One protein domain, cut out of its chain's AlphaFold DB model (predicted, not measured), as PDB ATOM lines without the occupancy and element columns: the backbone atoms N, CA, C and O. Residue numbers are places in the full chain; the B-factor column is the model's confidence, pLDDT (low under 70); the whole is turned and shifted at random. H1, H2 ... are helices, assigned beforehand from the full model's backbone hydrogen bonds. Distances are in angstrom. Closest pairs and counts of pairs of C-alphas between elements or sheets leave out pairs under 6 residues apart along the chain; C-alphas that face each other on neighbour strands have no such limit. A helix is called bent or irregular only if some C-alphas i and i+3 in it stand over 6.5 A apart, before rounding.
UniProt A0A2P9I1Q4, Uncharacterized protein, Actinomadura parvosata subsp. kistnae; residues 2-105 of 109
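Overview. This is residues 2 to 105 of the 109 residues of an uncharacterized protein of Actinomadura parvosata subsp. kistnae (UniProt A0A2P9I1Q4). One very long helix, H2, makes the length of this model, with a short helix folded back at each of its ends. H1 is folded back near the first end of H2 without packing on it, H3 packs on H2 near the other end as the short arm of a helical hairpin, and H4 stands off to the side with no helix against it, its residues 95 to 105 sticking out free. The printed part has 104 residues with four named helices, in the order H1, H2, H3, H4, and no named strand; the class is all helix. The whole is extended, with a radius of gyration of the C-alphas of 22.5 A, and the C-alphas span 70 by 24 by 24 A.

Along the chain. Begin at Asp 2, the first printed residue. Next to it find C-alpha 3 at (19.197, 36.658, 37.364), where H1, residues 3 to 15, begins; z climbs as you read on to C-alpha 15 at (18.236, 46.992, 52.388), 18.3 A away. After residues 16 to 20 comes H2, residues 21 to 64, the longest helix with 44 residues. Start it at C-alpha 21, (32.855, 45.323, 55.681), and watch z fall to C-alpha 64 at (30.281, 28.291, -5.960), 64.0 A from the start. Residues 65 to 71 lead to H3, residues 72 to 80, where z climbs again over 12.3 A from first to last C-alpha. Residues 81 to 90 then lead to H4, residues 91 to 105. Here it is y that changes most, from C-alpha 91 at (17.917, 14.410, 8.132) to C-alpha 105 at (15.609, 34.623, 14.508), 21.3 A apart. By their backbones, H1, H2, H3 and H4 each have every O i to N i+4 pair within hydrogen-bond range, and no helix is bent or irregular.

Arrangement. Look first at H1 and H2, which a tight link of 5 residues joins. They do not come within 8 A of each other, but only just: their closest C-alphas are 8.3 A apart, and with 5 pairs of C-alphas within 10 A they are near each other. Move along H2 to residues 51 to 59, for with these alone it touches H3. Set C-alpha 55 beside C-alpha 74: Ala 55 and Leu 74 are the closest pair of the two helices, their C-alphas 4.9 A apart, and 13 pairs of C-alphas are within 8 A. H2 and H3 run opposite ways at a shallow tilt of 24 degrees and form a helical hairpin over a short link of 7 residues. A short link of 10 residues takes you from H3 to H4, yet these two are apart. H4 is apart from H2 and from H1 as well, and touches no helix. H1 and H3 are also apart.

Size, cuts and confidence. The outline is a rod, and the two C-alphas farthest apart, those of Ser 18 and Gly 66, are 71.0 A from each other. From Asp 2 to Leu 105, the first and last printed C-alphas, the distance is 23.9 A. Residues 14 to 23, 32 to 47, 87 to 92 and 95 to 105 stand free; 21 to 23 and 32 to 47 of these belong to H2, and 95 to 105 to H4. The printed part has no cut, and no link is long. Read the B-factor column for the model's confidence: the mean pLDDT of the printed part is 87.6, with 93 for H2 and for H3, 82 for H4 and 75 for H1. It is under 70 at residues 16 to 17 and at residue 105.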
ATOM      1  N   ASP A   2      21.680  32.573  38.605       75.81
ATOM      2  CA  ASP A   2      20.547  33.048  37.801       75.81
ATOM      3  C   ASP A   2      20.252  34.531  38.120       75.81
ATOM      4  O   ASP A   2      20.642  35.060  39.164       75.81
ATOM      5  N   ARG A   3      19.570  35.239  37.217       75.50
ATOM      6  CA  ARG A   3      19.197  36.658  37.364       75.50
ATOM      7  C   ARG A   3      18.436  36.924  38.668       75.50
ATOM      8  O   ARG A   3      18.542  38.014  39.232       75.50
ATOM      9  N   SER A   4      17.691  35.927  39.137       73.44
ATOM     10  CA  SER A   4      16.958  35.915  40.403       73.44
ATOM     11  C   SER A   4      17.882  36.013  41.629       73.44
ATOM     12  O   SER A   4      17.663  36.855  42.497       73.44
ATOM     13  N   GLU A   5      18.965  35.236  41.668       74.62
ATOM     14  CA  GLU A   5      19.961  35.230  42.752       74.62
ATOM     15  C   GLU A   5      20.773  36.536  42.804       74.62
ATOM     16  O   GLU A   5      21.061  37.073  43.880       74.62
ATOM     17  N   LEU A   6      21.085  37.104  41.635       73.75
ATOM     18  CA  LEU A   6      21.769  38.395  41.519       73.75
ATOM     19  C   LEU A   6      20.879  39.532  42.044       73.75
ATOM     20  O   LEU A   6      21.337  40.401  42.786       73.75
ATOM     21  N   GLN A   7      19.582  39.489  41.722       78.75
ATOM     22  CA  GLN A   7      18.612  40.457  42.228       78.75
ATOM     23  C   GLN A   7      18.411  40.327  43.743       78.75
ATOM     24  O   GLN A   7      18.363  41.348  44.423       78.75
ATOM     25  N   ALA A   8      18.363  39.106  44.282       79.75
ATOM     26  CA  ALA A   8      18.278  38.874  45.724       79.75
ATOM     27  C   ALA A   8      19.508  39.424  46.466       79.75
ATOM     28  O   ALA A   8      19.372  40.093  47.490       79.75
ATOM     29  N   THR A   9      20.706  39.215  45.909       74.75
ATOM     30  CA  THR A   9      21.956  39.769  46.454       74.75
ATOM     31  C   THR A   9      21.942  41.297  46.419       74.75
ATOM     32  O   THR A   9      22.304  41.942  47.400       74.75
ATOM     33  N   ARG A  10      21.464  41.894  45.317       74.94
ATOM     34  CA  ARG A  10      21.344  43.349  45.169       74.94
ATOM     35  C   ARG A  10      20.360  43.950  46.170       74.94
ATOM     36  O   ARG A  10      20.685  44.962  46.780       74.94
ATOM     37  N   SER A  11      19.196  43.328  46.362       79.44
ATOM     38  CA  SER A  11      18.224  43.749  47.377       79.44
ATOM     39  C   SER A  11      18.822  43.677  48.781       79.44
ATOM     40  O   SER A  11      18.808  44.676  49.486       79.44
ATOM     41  N   ARG A  12      19.480  42.566  49.139       73.19
ATOM     42  CA  ARG A  12      20.133  42.413  50.450       73.19
ATOM     43  C   ARG A  12      21.196  43.483  50.720       73.19
ATOM     44  O   ARG A  12      21.227  44.045  51.803       73.19
ATOM     45  N   LEU A  13      22.028  43.790  49.723       70.81
ATOM     46  CA  LEU A  13      23.049  44.843  49.809       70.81
ATOM     47  C   LEU A  13      22.459  46.259  49.916       70.81
ATOM     48  O   LEU A  13      23.143  47.162  50.384       70.81
ATOM     49  N   THR A  14      21.233  46.468  49.433       73.25
ATOM     50  CA  THR A  14      20.575  47.784  49.438       73.25
ATOM     51  C   THR A  14      19.752  48.001  50.710       73.25
ATOM     52  O   THR A  14      19.676  49.128  51.194       73.25
ATOM     53  N   ASP A  15      19.163  46.933  51.253       72.62
ATOM     54  CA  ASP A  15      18.236  46.992  52.388       72.62
ATOM     55  C   ASP A  15      18.943  46.896  53.752       72.62
ATOM     56  O   ASP A  15      18.398  47.360  54.756       72.62
ATOM     57  N   ASP A  16      20.152  46.330  53.807       67.62
ATOM     58  CA  ASP A  16      20.861  46.086  55.062       67.62
ATOM     59  C   ASP A  16      22.071  47.024  55.234       67.62
ATOM     60  O   ASP A  16      23.164  46.800  54.715       67.62
ATOM     61  N   LEU A  17      21.871  48.109  55.989       62.06
ATOM     62  CA  LEU A  17      22.910  49.092  56.339       62.06
ATOM     63  C   LEU A  17      23.929  48.560  57.369       62.06
ATOM     64  O   LEU A  17      24.836  49.298  57.757       62.06
ATOM     65  N   SER A  18      23.773  47.313  57.830       70.38
ATOM     66  CA  SER A  18      24.581  46.709  58.896       70.38
ATOM     67  C   SER A  18      25.555  45.623  58.427       70.38
ATOM     68  O   SER A  18      26.231  45.022  59.262       70.38
ATOM     69  N   ILE A  19      25.666  45.390  57.112       73.38
ATOM     70  CA  ILE A  19      26.585  44.380  56.572       73.38
ATOM     71  C   ILE A  19      28.020  44.729  56.974       73.38
ATOM     72  O   ILE A  19      28.518  45.825  56.700       73.38
ATOM     73  N   ASP A  20      28.692  43.766  57.601       82.38
ATOM     74  CA  ASP A  20      30.085  43.910  57.995       82.38
ATOM     75  C   ASP A  20      30.975  44.143  56.753       82.38
ATOM     76  O   ASP A  20      30.819  43.458  55.733       82.38
ATOM     77  N   PRO A  21      31.943  45.077  56.797       79.25
ATOM     78  CA  PRO A  21      32.855  45.323  55.681       79.25
ATOM     79  C   PRO A  21      33.611  44.077  55.188       79.25
ATOM     80  O   PRO A  21      33.970  44.006  54.008       79.25
ATOM     81  N   GLY A  22      33.857  43.091  56.059       83.38
ATOM     82  CA  GLY A  22      34.430  41.799  55.692       83.38
ATOM     83  C   GLY A  22      33.485  40.963  54.828       83.38
ATOM     84  O   GLY A  22      33.910  40.444  53.794       83.38
ATOM     85  N   GLU A  23      32.199  40.910  55.183       83.69
ATOM     86  CA  GLU A  23      31.170  40.223  54.396       83.69
ATOM     87  C   GLU A  23      30.965  40.904  53.031       83.69
ATOM     88  O   GLU A  23      30.907  40.231  51.999       83.69
ATOM     89  N   LEU A  24      30.954  42.244  52.984       83.00
ATOM     90  CA  LEU A  24      30.898  42.990  51.717       83.00
ATOM     91  C   LEU A  24      32.076  42.651  50.798       83.00
ATOM     92  O   LEU A  24      31.895  42.470  49.591       83.00
ATOM     93  N   ARG A  25      33.287  42.544  51.358       86.62
ATOM     94  CA  ARG A  25      34.485  42.177  50.598       86.62
ATOM     95  C   ARG A  25      34.396  40.753  50.052       86.62
ATOM     96  O   ARG A  25      34.757  40.538  48.897       86.62
ATOM     97  N   GLU A  26      33.925  39.797  50.846       89.19
ATOM     98  CA  GLU A  26      33.762  38.406  50.410       89.19
ATOM     99  C   GLU A  26      32.736  38.290  49.275       89.19
ATOM    100  O   GLU A  26      33.013  37.677  48.240       89.19
ATOM    101  N   ILE A  27      31.588  38.963  49.415       86.81
ATOM    102  CA  ILE A  27      30.562  39.031  48.369       86.81
ATOM    103  C   ILE A  27      31.140  39.647  47.090       86.81
ATOM    104  O   ILE A  27      30.930  39.105  46.004       86.81
ATOM    105  N   ALA A  28      31.888  40.750  47.198       87.62
ATOM    106  CA  ALA A  28      32.482  41.422  46.046       87.62
ATOM    107  C   ALA A  28      33.498  40.539  45.303       87.62
ATOM    108  O   ALA A  28      33.472  40.490  44.074       87.62
ATOM    109  N   LEU A  29      34.360  39.815  46.025       91.31
ATOM    110  CA  LEU A  29      35.331  38.897  45.417       91.31
ATOM    111  C   LEU A  29      34.636  37.730  44.711       91.31
ATOM    112  O   LEU A  29      34.962  37.432  43.563       91.31
ATOM    113  N   ARG A  30      33.613  37.137  45.336       92.44
ATOM    114  CA  ARG A  30      32.820  36.071  44.711       92.44
ATOM    115  C   ARG A  30      32.138  36.544  43.424       92.44
ATOM    116  O   ARG A  30      32.181  35.847  42.412       92.44
ATOM    117  N   LEU A  31      31.533  37.736  43.448       90.31
ATOM    118  CA  LEU A  31      30.904  38.334  42.267       90.31
ATOM    119  C   LEU A  31      31.927  38.630  41.164       90.31
ATOM    120  O   LEU A  31      31.640  38.409  39.988       90.31
ATOM    121  N   LEU A  32      33.125  39.099  41.522       93.81
ATOM    122  CA  LEU A  32      34.197  39.345  40.561       93.81
ATOM    123  C   LEU A  32      34.661  38.048  39.883       93.81
ATOM    124  O   LEU A  32      34.802  38.017  38.657       93.81
ATOM    125  N   ASP A  33      34.846  36.972  40.647       94.69
ATOM    126  CA  ASP A  33      35.230  35.661  40.115       94.69
ATOM    127  C   ASP A  33      34.153  35.086  39.188       94.69
ATOM    128  O   ASP A  33      34.450  34.490  38.151       94.69
ATOM    129  N   GLU A  34      32.880  35.280  39.526       90.94
ATOM    130  CA  GLU A  34      31.757  34.894  38.674       90.94
ATOM    131  C   GLU A  34      31.722  35.679  37.365       90.94
ATOM    132  O   GLU A  34      31.670  35.071  36.296       90.94
ATOM    133  N   VAL A  35      31.824  37.010  37.423       94.38
ATOM    134  CA  VAL A  35      31.876  37.851  36.217       94.38
ATOM    135  C   VAL A  35      33.068  37.463  35.347       94.38
ATOM    136  O   VAL A  35      32.937  37.388  34.126       94.38
ATOM    137  N   THR A  36      34.213  37.165  35.954       95.44
ATOM    138  CA  THR A  36      35.411  36.732  35.228       95.44
ATOM    139  C   THR A  36      35.181  35.404  34.512       95.44
ATOM    140  O   THR A  36      35.494  35.280  33.326       95.44
ATOM    141  N   ARG A  37      34.573  34.422  35.189       94.88
ATOM    142  CA  ARG A  37      34.226  33.128  34.584       94.88
ATOM    143  C   ARG A  37      33.238  33.278  33.433       94.88
ATOM    144  O   ARG A  37      33.456  32.692  32.373       94.88
ATOM    145  N   GLU A  38      32.194  34.083  33.605       94.69
ATOM    146  CA  GLU A  38      31.202  34.303  32.549       94.69
ATOM    147  C   GLU A  38      31.792  35.068  31.361       94.69
ATOM    148  O   GLU A  38      31.518  34.721  30.216       94.69
ATOM    149  N   ARG A  39      32.680  36.043  31.593       94.12
ATOM    150  CA  ARG A  39      33.405  36.735  30.515       94.12
ATOM    151  C   ARG A  39      34.311  35.801  29.727       94.12
ATOM    152  O   ARG A  39      34.355  35.892  28.502       94.12
ATOM    153  N   LEU A  40      35.013  34.895  30.405       95.81
ATOM    154  CA  LEU A  40      35.827  33.887  29.734       95.81
ATOM    155  C   LEU A  40      34.948  32.960  28.887       95.81
ATOM    156  O   LEU A  40      35.247  32.727  27.717       95.81
ATOM    157  N   ARG A  41      33.834  32.483  29.452       95.06
ATOM    158  CA  ARG A  41      32.868  31.638  28.741       95.06
ATOM    159  C   ARG A  41      32.275  32.349  27.527       95.06
ATOM    160  O   ARG A  41      32.206  31.759  26.453       95.06
ATOM    161  N   GLU A  42      31.892  33.615  27.675       95.56
ATOM    162  CA  GLU A  42      31.408  34.461  26.583       95.56
ATOM    163  C   GLU A  42      32.470  34.605  25.486       95.56
ATOM    164  O   GLU A  42      32.162  34.457  24.306       95.56
ATOM    165  N   SER A  43      33.727  34.863  25.860       96.06
ATOM    166  CA  SER A  43      34.831  34.993  24.906       96.06
ATOM    167  C   SER A  43      35.053  33.707  24.111       96.06
ATOM    168  O   SER A  43      35.266  33.776  22.901       96.06
ATOM    169  N   LEU A  44      34.986  32.546  24.767       94.00
ATOM    170  CA  LEU A  44      35.113  31.247  24.106       94.00
ATOM    171  C   LEU A  44      33.948  31.006  23.140       94.00
ATOM    172  O   LEU A  44      34.181  30.706  21.974       94.00
ATOM    173  N   LEU A  45      32.707  31.250  23.575       94.31
ATOM    174  CA  LEU A  45      31.525  31.109  22.718       94.31
ATOM    175  C   LEU A  45      31.573  32.034  21.495       94.31
ATOM    176  O   LEU A  45      31.195  31.632  20.398       94.31
ATOM    177  N   ARG A  46      32.045  33.275  21.664       95.12
ATOM    178  CA  ARG A  46      32.227  34.217  20.551       95.12
ATOM    179  C   ARG A  46      33.275  33.725  19.557       95.12
ATOM    180  O   ARG A  46      33.062  33.878  18.356       95.12
ATOM    181  N   ALA A  47      34.375  33.147  20.039       94.56
ATOM    182  CA  ALA A  47      35.398  32.558  19.181       94.56
ATOM    183  C   ALA A  47      34.842  31.357  18.400       94.56
ATOM    184  O   ALA A  47      34.930  31.340  17.175       94.56
ATOM    185  N   ASP A  48      34.167  30.429  19.084       94.12
ATOM    186  CA  ASP A  48      33.550  29.256  18.454       94.12
ATOM    187  C   ASP A  48      32.506  29.654  17.398       94.12
ATOM    188  O   ASP A  48      32.453  29.073  16.311       94.12
ATOM    189  N   TYR A  49      31.696  30.681  17.680       93.00
ATOM    190  CA  TYR A  49      30.719  31.200  16.726       93.00
ATOM    191  C   TYR A  49      31.383  31.855  15.508       93.00
ATOM    192  O   TYR A  49      30.955  31.621  14.378       93.00
ATOM    193  N   ALA A  50      32.436  32.650  15.715       94.88
ATOM    194  CA  ALA A  50      33.191  33.253  14.619       94.88
ATOM    195  C   ALA A  50      33.819  32.180  13.715       94.88
ATOM    196  O   ALA A  50      33.740  32.281  12.491       94.88
ATOM    197  N   ASP A  51      34.364  31.118  14.308       92.50
ATOM    198  CA  ASP A  51      34.920  29.986  13.571       92.50
ATOM    199  C   ASP A  51      33.865  29.233  12.746       92.50
ATOM    200  O   ASP A  51      34.122  28.859  11.599       92.50
ATOM    201  N   LEU A  52      32.675  28.997  13.309       95.12
ATOM    202  CA  LEU A  52      31.564  28.369  12.586       95.12
ATOM    203  C   LEU A  52      31.049  29.257  11.451       95.12
ATOM    204  O   LEU A  52      30.759  28.760  10.358       95.12
ATOM    205  N   LEU A  53      30.966  30.568  11.682       94.94
ATOM    206  CA  LEU A  53      30.583  31.524  10.653       94.94
ATOM    207  C   LEU A  53      31.585  31.497   9.496       94.94
ATOM    208  O   LEU A  53      31.176  31.411   8.342       94.94
ATOM    209  N   GLU A  54      32.883  31.496   9.782       95.75
ATOM    210  CA  GLU A  54      33.898  31.451   8.729       95.75
ATOM    211  C   GLU A  54      33.874  30.115   7.971       95.75
ATOM    212  O   GLU A  54      33.873  30.101   6.740       95.75
ATOM    213  N   ALA A  55      33.743  28.986   8.676       95.19
ATOM    214  CA  ALA A  55      33.636  27.672   8.043       95.19
ATOM    215  C   ALA A  55      32.386  27.547   7.152       95.19
ATOM    216  O   ALA A  55      32.455  26.970   6.066       95.19
ATOM    217  N   SER A  56      31.251  28.117   7.571       95.31
ATOM    218  CA  SER A  56      30.030  28.139   6.755       95.31
ATOM    219  C   SER A  56      30.172  29.030   5.515       95.31
ATOM    220  O   SER A  56      29.778  28.619   4.424       95.31
ATOM    221  N   ARG A  57      30.809  30.205   5.635       95.50
ATOM    222  CA  ARG A  57      31.135  31.073   4.486       95.50
ATOM    223  C   ARG A  57      32.068  30.376   3.499       95.50
ATOM    224  O   ARG A  57      31.824  30.439   2.295       95.50
ATOM    225  N   ALA A  58      33.088  29.682   4.001       95.56
ATOM    226  CA  ALA A  58      34.003  28.897   3.182       95.56
ATOM    227  C   ALA A  58      33.270  27.772   2.435       95.56
ATOM    228  O   ALA A  58      33.507  27.588   1.244       95.56
ATOM    229  N   ALA A  59      32.333  27.078   3.090       96.25
ATOM    230  CA  ALA A  59      31.550  26.019   2.455       96.25
ATOM    231  C   ALA A  59      30.660  26.538   1.313       96.25
ATOM    232  O   ALA A  59      30.585  25.937   0.237       96.25
ATOM    233  N   VAL A  60      30.028  27.698   1.505       96.62
ATOM    234  CA  VAL A  60      29.252  28.362   0.446       96.62
ATOM    235  C   VAL A  60      30.157  28.767  -0.724       96.62
ATOM    236  O   VAL A  60      29.836  28.475  -1.875       96.62
ATOM    237  N   ALA A  61      31.316  29.372  -0.451       96.69
ATOM    238  CA  ALA A  61      32.268  29.761  -1.492       96.69
ATOM    239  C   ALA A  61      32.826  28.550  -2.264       96.69
ATOM    240  O   ALA A  61      32.924  28.594  -3.490       96.69
ATOM    241  N   ALA A  62      33.137  27.455  -1.567       95.44
ATOM    242  CA  ALA A  62      33.582  26.201  -2.169       95.44
ATOM    243  C   ALA A  62      32.500  25.593  -3.078       95.44
ATOM    244  O   ALA A  62      32.809  25.086  -4.156       95.44
ATOM    245  N   THR A  63      31.225  25.716  -2.692       96.12
ATOM    246  CA  THR A  63      30.087  25.311  -3.531       96.12
ATOM    247  C   THR A  63      30.051  26.113  -4.832       96.12
ATOM    248  O   THR A  63      29.900  25.538  -5.907       96.12
ATOM    249  N   TRP A  64      30.243  27.434  -4.767       96.44
ATOM    250  CA  TRP A  64      30.281  28.291  -5.960       96.44
ATOM    251  C   TRP A  64      31.459  27.987  -6.891       96.44
ATOM    252  O   TRP A  64      31.351  28.200  -8.094       96.44
ATOM    253  N   GLN A  65      32.567  27.477  -6.351       96.12
ATOM    254  CA  GLN A  65      33.743  27.068  -7.125       96.12
ATOM    255  C   GLN A  65      33.672  25.621  -7.635       96.12
ATOM    256  O   GLN A  65      34.578  25.183  -8.342       96.12
ATOM    257  N   GLY A  66      32.619  24.868  -7.295       95.38
ATOM    258  CA  GLY A  66      32.480  23.468  -7.697       95.38
ATOM    259  C   GLY A  66      33.482  22.532  -7.015       95.38
ATOM    260  O   GLY A  66      33.873  21.524  -7.602       95.38
ATOM    261  N   CYS A  67      33.926  22.856  -5.796       95.38
ATOM    262  CA  CYS A  67      34.777  21.956  -5.022       95.38
ATOM    263  C   CYS A  67      34.061  20.610  -4.780       95.38
ATOM    264  O   CYS A  67      32.862  20.606  -4.501       95.38
ATOM    265  N   PRO A  68      34.780  19.472  -4.836       92.88
ATOM    266  CA  PRO A  68      34.175  18.143  -4.712       92.88
ATOM    267  C   PRO A  68      33.618  17.852  -3.311       92.88
ATOM    268  O   PRO A  68      32.696  17.054  -3.182       92.88
ATOM    269  N   ASP A  69      34.159  18.505  -2.280       93.50
ATOM    270  CA  ASP A  69      33.677  18.418  -0.901       93.50
ATOM    271  C   ASP A  69      33.626  19.825  -0.280       93.50
ATOM    272  O   ASP A  69      34.582  20.274   0.363       93.50
ATOM    273  N   PRO A  70      32.547  20.586  -0.534       93.19
ATOM    274  CA  PRO A  70      32.431  21.950  -0.043       93.19
ATOM    275  C   PRO A  70      32.148  22.007   1.464       93.19
ATOM    276  O   PRO A  70      32.446  23.019   2.094       93.19
ATOM    277  N   THR A  71      31.595  20.951   2.071       95.12
ATOM    278  CA  THR A  71      31.211  20.943   3.492       95.12
ATOM    279  C   THR A  71      32.299  20.421   4.422       95.12
ATOM    280  O   THR A  71      32.204  20.683   5.621       95.12
ATOM    281  N   ALA A  72      33.360  19.782   3.915       93.81
ATOM    282  CA  ALA A  72      34.481  19.279   4.719       93.81
ATOM    283  C   ALA A  72      34.975  20.234   5.830       93.81
ATOM    284  O   ALA A  72      35.081  19.800   6.985       93.81
ATOM    285  N   PRO A  73      35.256  21.529   5.559       89.31
ATOM    286  CA  PRO A  73      35.705  22.459   6.600       89.31
ATOM    287  C   PRO A  73      34.655  22.678   7.699       89.31
ATOM    288  O   PRO A  73      34.993  22.724   8.887       89.31
ATOM    289  N   LEU A  74      33.379  22.776   7.313       94.75
ATOM    290  CA  LEU A  74      32.256  22.959   8.229       94.75
ATOM    291  C   LEU A  74      32.032  21.707   9.083       94.75
ATOM    292  O   LEU A  74      31.930  21.808  10.305       94.75
ATOM    293  N   GLU A  75      32.032  20.523   8.471       94.31
ATOM    294  CA  GLU A  75      31.906  19.250   9.181       94.31
ATOM    295  C   GLU A  75      33.041  19.029  10.175       94.31
ATOM    296  O   GLU A  75      32.810  18.591  11.303       94.31
ATOM    297  N   HIS A  76      34.276  19.352   9.782       92.00
ATOM    298  CA  HIS A  76      35.420  19.281  10.680       92.00
ATOM    299  C   HIS A  76      35.220  20.175  11.912       92.00
ATOM    300  O   HIS A  76      35.477  19.734  13.038       92.00
ATOM    301  N   ARG A  77      34.727  21.408  11.728       92.75
ATOM    302  CA  ARG A  77      34.491  22.338  12.839       92.75
ATOM    303  C   ARG A  77      33.340  21.891  13.737       92.75
ATOM    304  O   ARG A  77      33.518  21.848  14.952       92.75
ATOM    305  N   LEU A  78      32.211  21.481  13.159       94.00
ATOM    306  CA  LEU A  78      31.070  20.944  13.908       94.00
ATOM    307  C   LEU A  78      31.468  19.711  14.725       94.00
ATOM    308  O   LEU A  78      31.101  19.605  15.893       94.00
ATOM    309  N   ARG A  79      32.286  18.816  14.157       94.38
ATOM    310  CA  ARG A  79      32.811  17.642  14.868       94.38
ATOM    311  C   ARG A  79      33.667  18.036  16.066       94.38
ATOM    312  O   ARG A  79      33.481  17.485  17.145       94.38
ATOM    313  N   ARG A  80      34.583  18.994  15.891       92.31
ATOM    314  CA  ARG A  80      35.451  19.482  16.975       92.31
ATOM    315  C   ARG A  80      34.671  20.114  18.126       92.31
ATOM    316  O   ARG A  80      35.095  19.978  19.267       92.31
ATOM    317  N   LEU A  81      33.558  20.779  17.826       90.56
ATOM    318  CA  LEU A  81      32.690  21.409  18.822       90.56
ATOM    319  C   LEU A  81      31.635  20.450  19.403       90.56
ATOM    320  O   LEU A  81      30.886  20.841  20.292       90.56
ATOM    321  N   GLY A  82      31.553  19.204  18.918       91.62
ATOM    322  CA  GLY A  82      30.525  18.248  19.343       91.62
ATOM    323  C   GLY A  82      29.109  18.611  18.874       91.62
ATOM    324  O   GLY A  82      28.138  18.207  19.502       91.62
ATOM    325  N   LEU A  83      28.993  19.374  17.784       91.19
ATOM    326  CA  LEU A  83      27.743  19.935  17.255       91.19
ATOM    327  C   LEU A  83      27.240  19.223  15.988       91.19
ATOM    328  O   LEU A  83      26.391  19.754  15.274       91.19
ATOM    329  N   LEU A  84      27.776  18.043  15.661       91.56
ATOM    330  CA  LEU A  84      27.215  17.236  14.576       91.56
ATOM    331  C   LEU A  84      25.812  16.735  14.954       91.56
ATOM    332  O   LEU A  84      25.574  16.446  16.130       91.56
ATOM    333  N   PRO A  85      24.904  16.568  13.973       88.00
ATOM    334  CA  PRO A  85      23.639  15.889  14.208       88.00
ATOM    335  C   PRO A  85      23.874  14.534  14.898       88.00
ATOM    336  O   PRO A  85      24.788  13.802  14.498       88.00
ATOM    337  N   PRO A  86      23.079  14.178  15.925       88.19
ATOM    338  CA  PRO A  86      23.199  12.894  16.600       88.19
ATOM    339  C   PRO A  86      23.090  11.728  15.617       88.19
ATOM    340  O   PRO A  86      22.307  11.769  14.664       88.19
ATOM    341  N   LEU A  87      23.826  10.649  15.884       85.12
ATOM    342  CA  LEU A  87      23.689   9.411  15.117       85.12
ATOM    343  C   LEU A  87      22.238   8.911  15.195       85.12
ATOM    344  O   LEU A  87      21.682   8.769  16.281       85.12
ATOM    345  N   GLY A  88      21.630   8.651  14.037       83.00
ATOM    346  CA  GLY A  88      20.235   8.214  13.939       83.00
ATOM    347  C   GLY A  88      19.201   9.344  13.919       83.00
ATOM    348  O   GLY A  88      18.016   9.056  13.759       83.00
ATOM    349  N   MET A  89      19.610  10.615  14.022       86.81
ATOM    350  CA  MET A  89      18.704  11.733  13.757       86.81
ATOM    351  C   MET A  89      18.278  11.708  12.279       86.81
ATOM    352  O   MET A  89      19.142  11.702  11.395       86.81
ATOM    353  N   PRO A  90      16.968  11.711  11.974       87.69
ATOM    354  CA  PRO A  90      16.517  11.761  10.593       87.69
ATOM    355  C   PRO A  90      16.904  13.119   9.981       87.69
ATOM    356  O   PRO A  90      16.634  14.152  10.597       87.69
ATOM    357  N   PRO A  91      17.479  13.161   8.763       84.19
ATOM    358  CA  PRO A  91      17.917  14.410   8.132       84.19
ATOM    359  C   PRO A  91      16.815  15.473   8.046       84.19
ATOM    360  O   PRO A  91      17.077  16.662   8.209       84.19
ATOM    361  N   GLY A  92      15.563  15.043   7.854       84.56
ATOM    362  CA  GLY A  92      14.400  15.931   7.828       84.56
ATOM    363  C   GLY A  92      14.155  16.676   9.143       84.56
ATOM    364  O   GLY A  92      13.690  17.809   9.101       84.56
ATOM    365  N   GLN A  93      14.518  16.093  10.290       86.31
ATOM    366  CA  GLN A  93      14.393  16.758  11.589       86.31
ATOM    367  C   GLN A  93      15.417  17.884  11.728       86.31
ATOM    368  O   GLN A  93      15.039  19.001  12.054       86.31
ATOM    369  N   ALA A  94      16.686  17.627  11.396       84.31
ATOM    370  CA  ALA A  94      17.726  18.657  11.440       84.31
ATOM    371  C   ALA A  94      17.392  19.849  10.520       84.31
ATOM    372  O   ALA A  94      17.619  21.006  10.874       84.31
ATOM    373  N   LEU A  95      16.814  19.572   9.346       84.75
ATOM    374  CA  LEU A  95      16.342  20.605   8.420       84.75
ATOM    375  C   LEU A  95      15.132  21.375   8.967       84.75
ATOM    376  O   LEU A  95      15.077  22.597   8.821       84.75
ATOM    377  N   ALA A  96      14.177  20.688   9.602       86.44
ATOM    378  CA  ALA A  96      13.027  21.323  10.239       86.44
ATOM    379  C   ALA A  96      13.461  22.244  11.388       86.44
ATOM    380  O   ALA A  96      13.034  23.396  11.433       86.44
ATOM    381  N   ASP A  97      14.375  21.786  12.246       85.69
ATOM    382  CA  ASP A  97      14.928  22.574  13.350       85.69
ATOM    383  C   ASP A  97      15.637  23.835  12.824       85.69
ATOM    384  O   ASP A  97      15.420  24.940  13.327       85.69
ATOM    385  N   ALA A  98      16.432  23.700  11.755       84.31
ATOM    386  CA  ALA A  98      17.088  24.829  11.099       84.31
ATOM    387  C   ALA A  98      16.080  25.831  10.504       84.31
ATOM    388  O   ALA A  98      16.276  27.046  10.611       84.31
ATOM    389  N   ALA A  99      14.988  25.343   9.907       83.31
ATOM    390  CA  ALA A  99      13.921  26.186   9.375       83.31
ATOM    391  C   ALA A  99      13.182  26.937  10.494       83.31
ATOM    392  O   ALA A  99      12.982  28.146  10.384       83.31
ATOM    393  N   SER A 100      12.844  26.255  11.592       84.69
ATOM    394  CA  SER A 100      12.222  26.861  12.774       84.69
ATOM    395  C   SER A 100      13.120  27.908  13.435       84.69
ATOM    396  O   SER A 100      12.648  28.968  13.835       84.69
ATOM    397  N   LEU A 101      14.429  27.671  13.516       82.00
ATOM    398  CA  LEU A 101      15.371  28.672  14.022       82.00
ATOM    399  C   LEU A 101      15.451  29.896  13.104       82.00
ATOM    400  O   LEU A 101      15.461  31.026  13.587       82.00
ATOM    401  N   CYS A 102      15.459  29.694  11.785       77.06
ATOM    402  CA  CYS A 102      15.454  30.799  10.828       77.06
ATOM    403  C   CYS A 102      14.200  31.672  10.946       77.06
ATOM    404  O   CYS A 102      14.312  32.889  10.812       77.06
ATOM    405  N   THR A 103      13.025  31.087  11.199       78.56
ATOM    406  CA  THR A 103      11.785  31.859  11.376       78.56
ATOM    407  C   THR A 103      11.770  32.626  12.695       78.56
ATOM    408  O   THR A 103      11.388  33.793  12.710       78.56
ATOM    409  N   VAL A 104      12.251  32.020  13.785       77.12
ATOM    410  CA  VAL A 104      12.339  32.672  15.103       77.12
ATOM    411  C   VAL A 104      13.350  33.823  15.098       77.12
ATOM    412  O   VAL A 104      13.057  34.900  15.610       77.12
ATOM    413  N   LEU A 105      14.529  33.628  14.500       66.44
ATOM    414  CA  LEU A 105      15.609  34.623  14.508       66.44
ATOM    415  C   LEU A 105      15.386  35.784  13.534       66.44
ATOM    416  O   LEU A 105      15.916  36.871  13.760       66.44
TER     417      LEU A 105